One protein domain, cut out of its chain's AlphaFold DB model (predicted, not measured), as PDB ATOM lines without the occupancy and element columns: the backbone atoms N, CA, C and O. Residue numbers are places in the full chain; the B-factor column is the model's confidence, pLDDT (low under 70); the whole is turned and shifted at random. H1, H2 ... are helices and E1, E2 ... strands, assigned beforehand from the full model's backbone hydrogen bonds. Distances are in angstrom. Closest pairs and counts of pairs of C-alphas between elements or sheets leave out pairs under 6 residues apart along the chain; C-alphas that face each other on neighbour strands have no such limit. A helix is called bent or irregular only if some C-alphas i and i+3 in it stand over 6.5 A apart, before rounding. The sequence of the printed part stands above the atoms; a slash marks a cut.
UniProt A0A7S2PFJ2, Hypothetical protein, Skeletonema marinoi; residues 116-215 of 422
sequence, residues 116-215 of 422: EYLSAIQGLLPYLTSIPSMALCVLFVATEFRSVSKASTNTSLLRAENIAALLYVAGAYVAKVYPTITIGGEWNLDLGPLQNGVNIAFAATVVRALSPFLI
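Overview. This is residues 116 to 215 of the 422 residues of the protein "Hypothetical protein" of Skeletonema marinoi (UniProt A0A7S2PFJ2). The core is a crossed pair of helices, H1b and H2, which fold back on each other as a helical hairpin, while H3 meets H2 near its own beginning and crosses H1b farther on. The first residues of H1, 116 to 129, stick out as a free arm, and a small two-stranded hairpin, E1 and E2, sits between the end of H2 and the beginning of H3. The printed part has 100 residues, with three named helices and two named strands in the order H1, H2, E1, E2, H3; the two-stranded sheet is antiparallel, and the class is mostly helix. The whole is loose, with a radius of gyration of the C-alphas of 16.8 A and spans of 52 by 38 by 30 A.

Along the chain. H1, residues 116 to 149, was assigned as one helix by its hydrogen bonds but is bent, with C-alphas 123 and 126 6.9 A apart. Its arm H1a, residues 116 to 123, begins with C-alpha 116 at (123.186, 145.721, 133.734). Its arm H1b, residues 126 to 149, is 34.1 A long and irregular, with C-alphas 129 and 132 6.8 A apart, and has a kink of 35 degrees near residue 133. H2, residues 160 to 177, is 25.7 A long and begins with C-alpha 160 at (125.656, 105.076, 127.555). E1, residues 180 to 183, and E2, residues 187 to 190, are each 9.5 A long. H3, residues 192 to 214, is 32.4 A long, has a kink of 27 degrees near residue 208, is only just irregular, with C-alphas 209 and 212 6.8 A apart, and ends with C-alpha 214 at (156.617, 104.298, 136.474).

Arrangement. H1a stands at a steep tilt of 40 degrees to H1b and touches no helix. H1b and H2 touch as a helical hairpin, at a steep tilt of 40 degrees, opposite ways; their closest C-alphas, of Ala 142 and Ala 165, are 5.0 A apart. H2, with residues 168 to 176 alone, touches residues 192 to 198 of H3, closest at the C-alphas of Ala 172 and Gln 195, 4.8 A, at a steep tilt of 54 degrees. H1b, with residues 137 to 144 alone, touches residues 198 to 205 of H3, closest at the C-alphas of Phe 140 and Phe 202, 5.4 A, at a steep tilt of 65 degrees, the same way. E1 and E2 form an antiparallel hairpin, with N 183 and O 187 2.9 A apart and N 189 and O 181 3.0 A apart, both within hydrogen-bond range. H1b is apart from both strands. Every O i to N i+4 pair is within hydrogen-bond range in H1a and H2; the counts are 18 of 20 in H1b and 17 of 19 in H3.

Size, cuts and confidence. The C-alphas of Glu 116 and Ile 215, the two farthest apart, are 56.2 A apart. Without the stretches that stand free, residues 116 to 129, 152 to 158 and 209 to 215, the body spans 41 by 25 by 20 A. The printed part has no cut. The link from H1 to H2 is short, and the other links are tight. The mean pLDDT of the printed part is 87.4, and residues 151 to 152 are under 70.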
ATOM      1  N   GLU A 116     123.929 146.940 133.402       82.69
ATOM      2  CA  GLU A 116     123.186 145.721 133.734       82.69
ATOM      3  C   GLU A 116     123.731 144.465 133.023       82.69
ATOM      4  O   GLU A 116     123.900 143.417 133.649       82.69
ATOM      5  N   TYR A 117     124.096 144.565 131.739       81.31
ATOM      6  CA  TYR A 117     124.699 143.456 130.989       81.31
ATOM      7  C   TYR A 117     126.099 143.126 131.493       81.31
ATOM      8  O   TYR A 117     126.469 141.956 131.559       81.31
ATOM      9  N   LEU A 118     126.880 144.143 131.855       80.69
ATOM     10  CA  LEU A 118     128.245 143.939 132.332       80.69
ATOM     11  C   LEU A 118     128.245 143.259 133.707       80.69
ATOM     12  O   LEU A 118     129.023 142.333 133.931       80.69
ATOM     13  N   SER A 119     127.300 143.629 134.578       81.69
ATOM     14  CA  SER A 119     127.052 142.931 135.843       81.69
ATOM     15  C   SER A 119     126.603 141.478 135.628       81.69
ATOM     16  O   SER A 119     127.133 140.570 136.273       81.69
ATOM     17  N   ALA A 120     125.708 141.221 134.666       84.31
ATOM     18  CA  ALA A 120     125.276 139.862 134.329       84.31
ATOM     19  C   ALA A 120     126.426 138.991 133.783       84.31
ATOM     20  O   ALA A 120     126.564 137.829 134.167       84.31
ATOM     21  N   ILE A 121     127.291 139.554 132.931       80.25
ATOM     22  CA  ILE A 121     128.471 138.860 132.390       80.25
ATOM     23  C   ILE A 121     129.485 138.566 133.498       80.25
ATOM     24  O   ILE A 121     130.012 137.455 133.552       80.25
ATOM     25  N   GLN A 122     129.735 139.512 134.408       81.38
ATOM     26  CA  GLN A 122     130.609 139.287 135.564       81.38
ATOM     27  C   GLN A 122     130.081 138.171 136.471       81.38
ATOM     28  O   GLN A 122     130.870 137.356 136.944       81.38
ATOM     29  N   GLY A 123     128.759 138.077 136.655       81.19
ATOM     30  CA  GLY A 123     128.131 136.967 137.376       81.19
ATOM     31  C   GLY A 123     128.254 135.614 136.663       81.19
ATOM     32  O   GLY A 123     128.350 134.581 137.323       81.19
ATOM     33  N   LEU A 124     128.293 135.606 135.325       84.69
ATOM     34  CA  LEU A 124     128.425 134.390 134.512       84.69
ATOM     35  C   LEU A 124     129.884 133.932 134.344       84.69
ATOM     36  O   LEU A 124     130.139 132.752 134.095       84.69
ATOM     37  N   LEU A 125     130.850 134.843 134.486       80.69
ATOM     38  CA  LEU A 125     132.267 134.576 134.234       80.69
ATOM     39  C   LEU A 125     132.818 133.368 135.023       80.69
ATOM     40  O   LEU A 125     133.475 132.538 134.396       80.69
ATOM     41  N   PRO A 126     132.520 133.177 136.327       81.69
ATOM     42  CA  PRO A 126     132.973 132.000 137.076       81.69
ATOM     43  C   PRO A 126     132.416 130.675 136.538       81.69
ATOM     44  O   PRO A 126     133.079 129.641 136.604       81.69
ATOM     45  N   TYR A 127     131.202 130.693 135.980       85.62
ATOM     46  CA  TYR A 127     130.594 129.512 135.373       85.62
ATOM     47  C   TYR A 127     131.284 129.187 134.046       85.62
ATOM     48  O   TYR A 127     131.682 128.044 133.822       85.62
ATOM     49  N   LEU A 128     131.510 130.195 133.199       82.62
ATOM     50  CA  LEU A 128     132.190 130.023 131.911       82.62
ATOM     51  C   LEU A 128     133.627 129.516 132.070       82.62
ATOM     52  O   LEU A 128     134.041 128.624 131.333       82.62
ATOM     53  N   THR A 129     134.374 130.032 133.051       81.25
ATOM     54  CA  THR A 129     135.750 129.581 133.315       81.25
ATOM     55  C   THR A 129     135.816 128.155 133.866       81.25
ATOM     56  O   THR A 129     136.853 127.510 133.739       81.25
ATOM     57  N   SER A 130     134.716 127.624 134.412       85.31
ATOM     58  CA  SER A 130     134.641 126.237 134.893       85.31
ATOM     59  C   SER A 130     134.314 125.205 133.802       85.31
ATOM     60  O   SER A 130     134.561 124.015 134.000       85.31
ATOM     61  N   ILE A 131     133.813 125.630 132.631       87.31
ATOM     62  CA  ILE A 131     133.427 124.725 131.532       87.31
ATOM     63  C   ILE A 131     134.600 123.859 131.037       87.31
ATOM     64  O   ILE A 131     134.402 122.655 130.876       87.31
ATOM     65  N   PRO A 132     135.821 124.388 130.807       86.25
ATOM     66  CA  PRO A 132     136.945 123.552 130.383       86.25
ATOM     67  C   PRO A 132     137.301 122.478 131.418       86.25
ATOM     68  O   PRO A 132     137.507 121.321 131.055       86.25
ATOM     69  N   SER A 133     137.301 122.834 132.706       85.81
ATOM     70  CA  SER A 133     137.529 121.888 133.803       85.81
ATOM     71  C   SER A 133     136.446 120.809 133.846       85.81
ATOM     72  O   SER A 133     136.763 119.630 133.974       85.81
ATOM     73  N   MET A 134     135.181 121.193 133.644       90.19
ATOM     74  CA  MET A 134     134.065 120.255 133.515       90.19
ATOM     75  C   MET A 134     134.282 119.274 132.368       90.19
ATOM     76  O   MET A 134     134.151 118.069 132.558       90.19
ATOM     77  N   ALA A 135     134.620 119.787 131.186       89.12
ATOM     78  CA  ALA A 135     134.845 118.973 130.002       89.12
ATOM     79  C   ALA A 135     135.983 117.969 130.225       89.12
ATOM     80  O   ALA A 135     135.838 116.800 129.875       89.12
ATOM     81  N   LEU A 136     137.074 118.395 130.870       88.69
ATOM     82  CA  LEU A 136     138.148 117.492 131.274       88.69
ATOM     83  C   LEU A 136     137.621 116.414 132.226       88.69
ATOM     84  O   LEU A 136     137.751 115.236 131.913       88.69
ATOM     85  N   CYS A 137     136.957 116.780 133.326       90.31
ATOM     86  CA  CYS A 137     136.380 115.805 134.255       90.31
ATOM     87  C   CYS A 137     135.459 114.797 133.555       90.31
ATOM     88  O   CYS A 137     135.549 113.609 133.844       90.31
ATOM     89  N   VAL A 138     134.628 115.230 132.601       93.06
ATOM     90  CA  VAL A 138     133.783 114.323 131.805       93.06
ATOM     91  C   VAL A 138     134.623 113.313 131.029       93.06
ATOM     92  O   VAL A 138     134.280 112.135 131.032       93.06
ATOM     93  N   LEU A 139     135.718 113.736 130.391       90.69
ATOM     94  CA  LEU A 139     136.595 112.822 129.652       90.69
ATOM     95  C   LEU A 139     137.216 111.763 130.572       90.69
ATOM     96  O   LEU A 139     137.165 110.582 130.238       90.69
ATOM     97  N   PHE A 140     137.735 112.173 131.731       90.81
ATOM     98  CA  PHE A 140     138.353 111.270 132.709       90.81
ATOM     99  C   PHE A 140     137.326 110.317 133.357       90.81
ATOM    100  O   PHE A 140     137.529 109.105 133.416       90.81
ATOM    101  N   VAL A 141     136.155 110.813 133.764       91.62
ATOM    102  CA  VAL A 141     135.092 109.942 134.302       91.62
ATOM    103  C   VAL A 141     134.568 108.984 133.229       91.62
ATOM    104  O   VAL A 141     134.336 107.808 133.511       91.62
ATOM    105  N   ALA A 142     134.423 109.442 131.983       91.88
ATOM    106  CA  ALA A 142     133.999 108.584 130.882       91.88
ATOM    107  C   ALA A 142     135.002 107.454 130.625       91.88
ATOM    108  O   ALA A 142     134.581 106.338 130.323       91.88
ATOM    109  N   THR A 143     136.308 107.704 130.762       89.19
ATOM    110  CA  THR A 143     137.310 106.636 130.651       89.19
ATOM    111  C   THR A 143     137.161 105.585 131.748       89.19
ATOM    112  O   THR A 143     137.216 104.399 131.428       89.19
ATOM    113  N   GLU A 144     136.866 105.973 132.995       90.38
ATOM    114  CA  GLU A 144     136.595 104.996 134.064       90.38
ATOM    115  C   GLU A 144     135.322 104.192 133.804       90.38
ATOM    116  O   GLU A 144     135.329 102.967 133.899       90.38
ATOM    117  N   PHE A 145     134.229 104.853 133.418       90.19
ATOM    118  CA  PHE A 145     132.963 104.158 133.174       90.19
ATOM    119  C   PHE A 145     133.088 103.158 132.020       90.19
ATOM    120  O   PHE A 145     132.563 102.050 132.102       90.19
ATOM    121  N   ARG A 146     133.846 103.504 130.973       88.94
ATOM    122  CA  ARG A 146     134.167 102.572 129.881       88.94
ATOM    123  C   ARG A 146     135.034 101.407 130.350       88.94
ATOM    124  O   ARG A 146     134.787 100.289 129.915       88.94
ATOM    125  N   SER A 147     136.012 101.660 131.223       85.88
ATOM    126  CA  SER A 147     136.875 100.610 131.779       85.88
ATOM    127  C   SER A 147     136.072  99.560 132.547       85.88
ATOM    128  O   SER A 147     136.417  98.386 132.495       85.88
ATOM    129  N   VAL A 148     135.007  99.968 133.243       86.56
ATOM    130  CA  VAL A 148     134.153  99.058 134.023       86.56
ATOM    131  C   VAL A 148     133.134  98.324 133.145       86.56
ATOM    132  O   VAL A 148     132.815  97.171 133.409       86.56
ATOM    133  N   SER A 149     132.625  98.962 132.088       86.62
ATOM    134  CA  SER A 149     131.475  98.458 131.320       86.62
ATOM    135  C   SER A 149     131.734  97.144 130.550       86.62
ATOM    136  O   SER A 149     130.779  96.524 130.094       86.62
ATOM    137  N   LYS A 150     132.991  96.696 130.356       78.62
ATOM    138  CA  LYS A 150     133.391  95.557 129.476       78.62
ATOM    139  C   LYS A 150     132.753  95.591 128.058       78.62
ATOM    140  O   LYS A 150     132.868  94.640 127.290       78.62
ATOM    141  N   ALA A 151     132.082  96.684 127.682       66.50
ATOM    142  CA  ALA A 151     131.167  96.730 126.551       66.50
ATOM    143  C   ALA A 151     131.867  97.075 125.228       66.50
ATOM    144  O   ALA A 151     132.765  97.918 125.164       66.50
ATOM    145  N   SER A 152     131.372  96.421 124.170       63.75
ATOM    146  CA  SER A 152     131.752  96.466 122.749       63.75
ATOM    147  C   SER A 152     132.496  97.723 122.253       63.75
ATOM    148  O   SER A 152     132.167  98.864 122.577       63.75
ATOM    149  N   THR A 153     133.470  97.518 121.362       73.88
ATOM    150  CA  THR A 153     134.441  98.486 120.806       73.88
ATOM    151  C   THR A 153     133.873  99.582 119.885       73.88
ATOM    152  O   THR A 153     134.613 100.451 119.431       73.88
ATOM    153  N   ASN A 154     132.556  99.662 119.668       76.88
ATOM    154  CA  ASN A 154     131.938 100.667 118.785       76.88
ATOM    155  C   ASN A 154     132.168 102.123 119.232       76.88
ATOM    156  O   ASN A 154     131.607 102.541 120.236       76.88
ATOM    157  N   THR A 155     132.925 102.947 118.511       77.94
ATOM    158  CA  THR A 155     133.409 104.292 118.928       77.94
ATOM    159  C   THR A 155     132.349 105.420 119.020       77.94
ATOM    160  O   THR A 155     132.661 106.605 118.931       77.94
ATOM    161  N   SER A 156     131.088 105.057 119.275       87.75
ATOM    162  CA  SER A 156     129.957 105.903 119.683       87.75
ATOM    163  C   SER A 156     130.306 107.075 120.620       87.75
ATOM    164  O   SER A 156     130.555 106.819 121.798       87.75
ATOM    165  N   LEU A 157     130.248 108.350 120.197       83.88
ATOM    166  CA  LEU A 157     130.269 109.476 121.152       83.88
ATOM    167  C   LEU A 157     129.053 109.449 122.097       83.88
ATOM    168  O   LEU A 157     129.179 109.839 123.254       83.88
ATOM    169  N   LEU A 158     127.911 108.926 121.637       89.12
ATOM    170  CA  LEU A 158     126.657 108.817 122.399       89.12
ATOM    171  C   LEU A 158     126.517 107.479 123.143       89.12
ATOM    172  O   LEU A 158     125.411 107.003 123.390       89.12
ATOM    173  N   ARG A 159     127.642 106.857 123.489       89.94
ATOM    174  CA  ARG A 159     127.682 105.686 124.365       89.94
ATOM    175  C   ARG A 159     127.018 105.971 125.714       89.94
ATOM    176  O   ARG A 159     127.178 107.066 126.262       89.94
ATOM    177  N   ALA A 160     126.328 104.971 126.261       92.56
ATOM    178  CA  ALA A 160     125.656 105.076 127.555       92.56
ATOM    179  C   ALA A 160     126.635 105.494 128.665       92.56
ATOM    180  O   ALA A 160     126.286 106.310 129.512       92.56
ATOM    181  N   GLU A 161     127.885 105.034 128.598       93.06
ATOM    182  CA  GLU A 161     128.958 105.370 129.534       93.06
ATOM    183  C   GLU A 161     129.343 106.854 129.473       93.06
ATOM    184  O   GLU A 161     129.546 107.486 130.505       93.06
ATOM    185  N   ASN A 162     129.398 107.438 128.271       92.50
ATOM    186  CA  ASN A 162     129.718 108.858 128.098       92.50
ATOM    187  C   ASN A 162     128.587 109.742 128.611       92.50
ATOM    188  O   ASN A 162     128.836 110.779 129.223       92.50
ATOM    189  N   ILE A 163     127.343 109.329 128.359       94.12
ATOM    190  CA  ILE A 163     126.154 110.026 128.849       94.12
ATOM    191  C   ILE A 163     126.102 109.933 130.376       94.12
ATOM    192  O   ILE A 163     125.898 110.947 131.037       94.12
ATOM    193  N   ALA A 164     126.352 108.753 130.945       94.62
ATOM    194  CA  ALA A 164     126.411 108.556 132.388       94.62
ATOM    195  C   ALA A 164     127.518 109.406 133.029       94.62
ATOM    196  O   ALA A 164     127.258 110.073 134.026       94.62
ATOM    197  N   ALA A 165     128.712 109.463 132.433       94.12
ATOM    198  CA  ALA A 165     129.799 110.320 132.906       94.12
ATOM    199  C   ALA A 165     129.439 111.810 132.831       94.12
ATOM    200  O   ALA A 165     129.670 112.549 133.785       94.12
ATOM    201  N   LEU A 166     128.816 112.254 131.732       95.06
ATOM    202  CA  LEU A 166     128.337 113.629 131.590       95.06
ATOM    203  C   LEU A 166     127.309 113.980 132.671       95.06
ATOM    204  O   LEU A 166     127.434 115.022 133.309       95.06
ATOM    205  N   LEU A 167     126.318 113.113 132.894       95.25
ATOM    206  CA  LEU A 167     125.295 113.303 133.924       95.25
ATOM    207  C   LEU A 167     125.899 113.296 135.330       95.25
ATOM    208  O   LEU A 167     125.524 114.126 136.154       95.25
ATOM    209  N   TYR A 168     126.855 112.406 135.593       95.12
ATOM    210  CA  TYR A 168     127.545 112.308 136.876       95.12
ATOM    211  C   TYR A 168     128.338 113.579 137.191       95.12
ATOM    212  O   TYR A 168     128.197 114.162 138.263       95.12
ATOM    213  N   VAL A 169     129.116 114.059 136.220       94.44
ATOM    214  CA  VAL A 169     129.928 115.267 136.366       94.44
ATOM    215  C   VAL A 169     129.064 116.528 136.425       94.44
ATOM    216  O   VAL A 169     129.319 117.401 137.251       94.44
ATOM    217  N   ALA A 170     128.009 116.622 135.610       94.00
ATOM    218  CA  ALA A 170     127.038 117.712 135.706       94.00
ATOM    219  C   ALA A 170     126.334 117.710 137.072       94.00
ATOM    220  O   ALA A 170     126.172 118.765 137.680       94.00
ATOM    221  N   GLY A 171     125.982 116.530 137.589       93.25
ATOM    222  CA  GLY A 171     125.452 116.360 138.938       93.25
ATOM    223  C   GLY A 171     126.431 116.851 140.004       93.25
ATOM    224  O   GLY A 171     126.032 117.612 140.877       93.25
ATOM    225  N   ALA A 172     127.714 116.487 139.909       92.19
ATOM    226  CA  ALA A 172     128.758 116.943 140.831       92.19
ATOM    227  C   ALA A 172     128.986 118.461 140.768       92.19
ATOM    228  O   ALA A 172     129.239 119.105 141.785       92.19
ATOM    229  N   TYR A 173     128.862 119.053 139.581       91.25
ATOM    230  CA  TYR A 173     128.920 120.499 139.415       91.25
ATOM    231  C   TYR A 173     127.730 121.193 140.081       91.25
ATOM    232  O   TYR A 173     127.910 122.127 140.859       91.25
ATOM    233  N   VAL A 174     126.510 120.702 139.836       90.44
ATOM    234  CA  VAL A 174     125.295 121.211 140.489       90.44
ATOM    235  C   VAL A 174     125.388 121.040 142.002       90.44
ATOM    236  O   VAL A 174     125.055 121.971 142.725       90.44
ATOM    237  N   ALA A 175     125.910 119.909 142.479       88.56
ATOM    238  CA  ALA A 175     126.188 119.649 143.887       88.56
ATOM    239  C   ALA A 175     127.152 120.670 144.493       88.56
ATOM    240  O   ALA A 175     126.981 121.080 145.631       88.56
ATOM    241  N   LYS A 176     128.154 121.131 143.743       85.69
ATOM    242  CA  LYS A 176     129.065 122.166 144.231       85.69
ATOM    243  C   LYS A 176     128.369 123.521 144.396       85.69
ATOM    244  O   LYS A 176     128.636 124.224 145.369       85.69
ATOM    245  N   VAL A 177     127.483 123.881 143.466       86.00
ATOM    246  CA  VAL A 177     126.692 125.126 143.527       86.00
ATOM    247  C   VAL A 177     125.609 125.041 144.610       86.00
ATOM    248  O   VAL A 177     125.362 126.010 145.326       86.00
ATOM    249  N   TYR A 178     124.992 123.869 144.752       88.25
ATOM    250  CA  TYR A 178     123.912 123.564 145.686       88.25
ATOM    251  C   TYR A 178     124.298 122.345 146.543       88.25
ATOM    252  O   TYR A 178     123.824 121.238 146.285       88.25
ATOM    253  N   PRO A 179     125.151 122.528 147.572       83.25
ATOM    254  CA  PRO A 179     125.693 121.424 148.377       83.25
ATOM    255  C   PRO A 179     124.625 120.633 149.127       83.25
ATOM    256  O   PRO A 179     124.816 119.457 149.418       83.25
ATOM    257  N   THR A 180     123.483 121.262 149.406       85.62
ATOM    258  CA  THR A 180     122.333 120.603 150.022       85.62
ATOM    259  C   THR A 180     121.097 120.817 149.163       85.62
ATOM    260  O   THR A 180     120.772 121.946 148.792       85.62
ATOM    261  N   ILE A 181     120.396 119.727 148.851       87.50
ATOM    262  CA  ILE A 181     119.070 119.783 148.229       87.50
ATOM    263  C   ILE A 181     118.039 119.371 149.275       87.50
ATOM    264  O   ILE A 181     118.114 118.283 149.845       87.50
ATOM    265  N   THR A 182     117.068 120.252 149.511       88.31
ATOM    266  CA  THR A 182     115.913 120.000 150.378       88.31
ATOM    267  C   THR A 182     114.800 119.336 149.571       88.31
ATOM    268  O   THR A 182     114.140 119.974 148.753       88.31
ATOM    269  N   ILE A 183     114.558 118.046 149.800       90.50
ATOM    270  CA  ILE A 183     113.447 117.312 149.182       90.50
ATOM    271  C   ILE A 183     112.300 117.242 150.195       90.50
ATOM    272  O   ILE A 183     112.425 116.650 151.265       90.50
ATOM    273  N   GLY A 184     111.171 117.882 149.878       89.69
ATOM    274  CA  GLY A 184     109.968 117.837 150.720       89.69
ATOM    275  C   GLY A 184     110.074 118.585 152.056       89.69
ATOM    276  O   GLY A 184     109.304 118.298 152.962       89.69
ATOM    277  N   GLY A 185     111.022 119.516 152.204       86.94
ATOM    278  CA  GLY A 185     111.172 120.361 153.400       86.94
ATOM    279  C   GLY A 185     111.791 119.681 154.629       86.94
ATOM    280  O   GLY A 185     112.201 120.384 155.547       86.94
ATOM    281  N   GLU A 186     111.912 118.351 154.633       88.19
ATOM    282  CA  GLU A 186     112.451 117.578 155.764       88.19
ATOM    283  C   GLU A 186     113.756 116.839 155.433       88.19
ATOM    284  O   GLU A 186     114.589 116.638 156.317       88.19
ATOM    285  N   TRP A 187     113.976 116.465 154.168       86.12
ATOM    286  CA  TRP A 187     115.142 115.676 153.765       86.12
ATOM    287  C   TRP A 187     116.217 116.573 153.162       86.12
ATOM    288  O   TRP A 187     116.047 117.092 152.060       86.12
ATOM    289  N   ASN A 188     117.328 116.733 153.880       86.75
ATOM    290  CA  ASN A 188     118.532 117.379 153.366       86.75
ATOM    291  C   ASN A 188     119.455 116.309 152.788       86.75
ATOM    292  O   ASN A 188     120.044 115.534 153.540       86.75
ATOM    293  N   LEU A 189     119.570 116.263 151.464       87.19
ATOM    294  CA  LEU A 189     120.548 115.412 150.799       87.19
ATOM    295  C   LEU A 189     121.852 116.195 150.637       87.19
ATOM    296  O   LEU A 189     121.871 117.209 149.935       87.19
ATOM    297  N   ASP A 190     122.916 115.735 151.295       85.44
ATOM    298  CA  ASP A 190     124.267 116.257 151.094       85.44
ATOM    299  C   ASP A 190     124.850 115.667 149.809       85.44
ATOM    300  O   ASP A 190     124.957 114.449 149.648       85.44
ATOM    301  N   LEU A 191     125.190 116.545 148.873       86.19
ATOM    302  CA  LEU A 191     125.760 116.164 147.591       86.19
ATOM    303  C   LEU A 191     127.287 116.309 147.550       86.19
ATOM    304  O   LEU A 191     127.897 115.977 146.533       86.19
ATOM    305  N   GLY A 192     127.927 116.742 148.642       83.06
ATOM    306  CA  GLY A 192     129.385 116.816 148.764       83.06
ATOM    307  C   GLY A 192     130.125 115.533 148.340       83.06
ATOM    308  O   GLY A 192     131.094 115.626 147.577       83.06
ATOM    309  N   PRO A 193     129.657 114.322 148.713       87.81
ATOM    310  CA  PRO A 193     130.278 113.069 148.276       87.81
ATOM    311  C   PRO A 193     130.339 112.889 146.752       87.81
ATOM    312  O   PRO A 193     131.254 112.234 146.252       87.81
ATOM    313  N   LEU A 194     129.412 113.491 145.999       88.12
ATOM    314  CA  LEU A 194     129.382 113.397 144.538       88.12
ATOM    315  C   LEU A 194     130.594 114.093 143.902       88.12
ATOM    316  O   LEU A 194     131.186 113.575 142.957       88.12
ATOM    317  N   GLN A 195     131.015 115.231 144.465       87.38
ATOM    318  CA  GLN A 195     132.231 115.924 144.041       87.38
ATOM    319  C   GLN A 195     133.478 115.074 144.319       87.38
ATOM    320  O   GLN A 195     134.350 114.952 143.454       87.38
ATOM    321  N   ASN A 196     133.552 114.456 145.501       88.44
ATOM    322  CA  ASN A 196     134.668 113.578 145.852       88.44
ATOM    323  C   ASN A 196     134.736 112.361 144.927       88.44
ATOM    324  O   ASN A 196     135.827 111.980 144.514       88.44
ATOM    325  N   GLY A 197     133.594 111.806 144.521       89.75
ATOM    326  CA  GLY A 197     133.560 110.709 143.559       89.75
ATOM    327  C   GLY A 197     134.118 111.082 142.178       89.75
ATOM    328  O   GLY A 197     134.893 110.311 141.614       89.75
ATOM    329  N   VAL A 198     133.844 112.291 141.662       92.12
ATOM    330  CA  VAL A 198     134.491 112.786 140.424       92.12
ATOM    331  C   VAL A 198     136.003 112.916 140.599       92.12
ATOM    332  O   VAL A 198     136.756 112.516 139.712       92.12
ATOM    333  N   ASN A 199     136.463 113.436 141.739       89.62
ATOM    334  CA  ASN A 199     137.893 113.545 142.029       89.62
ATOM    335  C   ASN A 199     138.573 112.171 142.130       89.62
ATOM    336  O   ASN A 199     139.686 112.020 141.637       89.62
ATOM    337  N   ILE A 200     137.912 111.172 142.721       90.19
ATOM    338  CA  ILE A 200     138.421 109.795 142.810       90.19
ATOM    339  C   ILE A 200     138.501 109.159 141.422       90.19
ATOM    340  O   ILE A 200     139.528 108.580 141.083       90.19
ATOM    341  N   ALA A 201     137.461 109.300 140.596       90.31
ATOM    342  CA  ALA A 201     137.481 108.797 139.225       90.31
ATOM    343  C   ALA A 201     138.607 109.450 138.408       90.31
ATOM    344  O   ALA A 201     139.377 108.762 137.744       90.31
ATOM    345  N   PHE A 202     138.770 110.770 138.537       90.44
ATOM    346  CA  PHE A 202     139.883 111.495 137.932       90.44
ATOM    347  C   PHE A 202     141.245 110.988 138.440       90.44
ATOM    348  O   PHE A 202     142.138 110.738 137.631       90.44
ATOM    349  N   ALA A 203     141.405 110.779 139.754       89.81
ATOM    350  CA  ALA A 203     142.621 110.209 140.337       89.81
ATOM    351  C   ALA A 203     142.934 108.831 139.742       89.81
ATOM    352  O   ALA A 203     144.060 108.597 139.312       89.81
ATOM    353  N   ALA A 204     141.938 107.945 139.677       90.50
ATOM    354  CA  ALA A 204     142.082 106.592 139.149       90.50
ATOM    355  C   ALA A 204     142.553 106.600 137.689       90.50
ATOM    356  O   ALA A 204     143.489 105.879 137.340       90.50
ATOM    357  N   THR A 205     141.986 107.472 136.851       90.75
ATOM    358  CA  THR A 205     142.434 107.593 135.462       90.75
ATOM    359  C   THR A 205     143.869 108.102 135.370       90.75
ATOM    360  O   THR A 205     144.650 107.582 134.575       90.75
ATOM    361  N   VAL A 206     144.237 109.103 136.177       90.94
ATOM    362  CA  VAL A 206     145.610 109.631 136.206       90.94
ATOM    363  C   VAL A 206     146.589 108.544 136.651       90.94
ATOM    364  O   VAL A 206     147.622 108.369 136.012       90.94
ATOM    365  N   VAL A 207     146.255 107.765 137.682       93.44
ATOM    366  CA  VAL A 207     147.067 106.625 138.137       93.44
ATOM    367  C   VAL A 207     147.223 105.601 137.020       93.44
ATOM    368  O   VAL A 207     148.345 105.186 136.736       93.44
ATOM    369  N   ARG A 208     146.137 105.230 136.328       88.81
ATOM    370  CA  ARG A 208     146.199 104.284 135.204       88.81
ATOM    371  C   ARG A 208     147.057 104.816 134.055       88.81
ATOM    372  O   ARG A 208     147.784 104.047 133.440       88.81
ATOM    373  N   ALA A 209     147.010 106.120 133.790       88.38
ATOM    374  CA  ALA A 209     147.832 106.754 132.766       88.38
ATOM    375  C   ALA A 209     149.317 106.835 133.159       88.38
ATOM    376  O   ALA A 209     150.176 106.705 132.295       88.38
ATOM    377  N   LEU A 210     149.632 107.048 134.441       89.44
ATOM    378  CA  LEU A 210     151.008 107.182 134.933       89.44
ATOM    379  C   LEU A 210     151.692 105.841 135.211       89.44
ATOM    380  O   LEU A 210     152.904 105.732 135.028       89.44
ATOM    381  N   SER A 211     150.938 104.827 135.640       89.75
ATOM    382  CA  SER A 211     151.489 103.535 136.077       89.75
ATOM    383  C   SER A 211     152.406 102.877 135.034       89.75
ATOM    384  O   SER A 211     153.500 102.476 135.424       89.75
ATOM    385  N   PRO A 212     152.083 102.840 133.724       86.81
ATOM    386  CA  PRO A 212     152.965 102.249 132.710       86.81
ATOM    387  C   PRO A 212     154.322 102.948 132.552       86.81
ATOM    388  O   PRO A 212     155.281 102.329 132.109       86.81
ATOM    389  N   PHE A 213     154.420 104.237 132.895       87.44
ATOM    390  CA  PHE A 213     155.686 104.978 132.823       87.44
ATOM    391  C   PHE A 213     156.560 104.756 134.056       87.44
ATOM    392  O   PHE A 213     157.780 104.891 133.988       87.44
ATOM    393  N   LEU A 214     155.933 104.466 135.195       87.69
ATOM    394  CA  LEU A 214     156.617 104.298 136.474       87.69
ATOM    395  C   LEU A 214     156.975 102.832 136.742       87.69
ATOM    396  O   LEU A 214     157.990 102.555 137.378       87.69
ATOM    397  N   ILE A 215     156.164 101.905 136.233       89.88
ATOM    398  CA  ILE A 215     156.409 100.466 136.263       89.88
ATOM    399  C   ILE A 215     157.224 100.130 135.014       89.88
ATOM    400  O   ILE A 215     156.712 100.133 133.897       89.88
TER     401      ILE A 215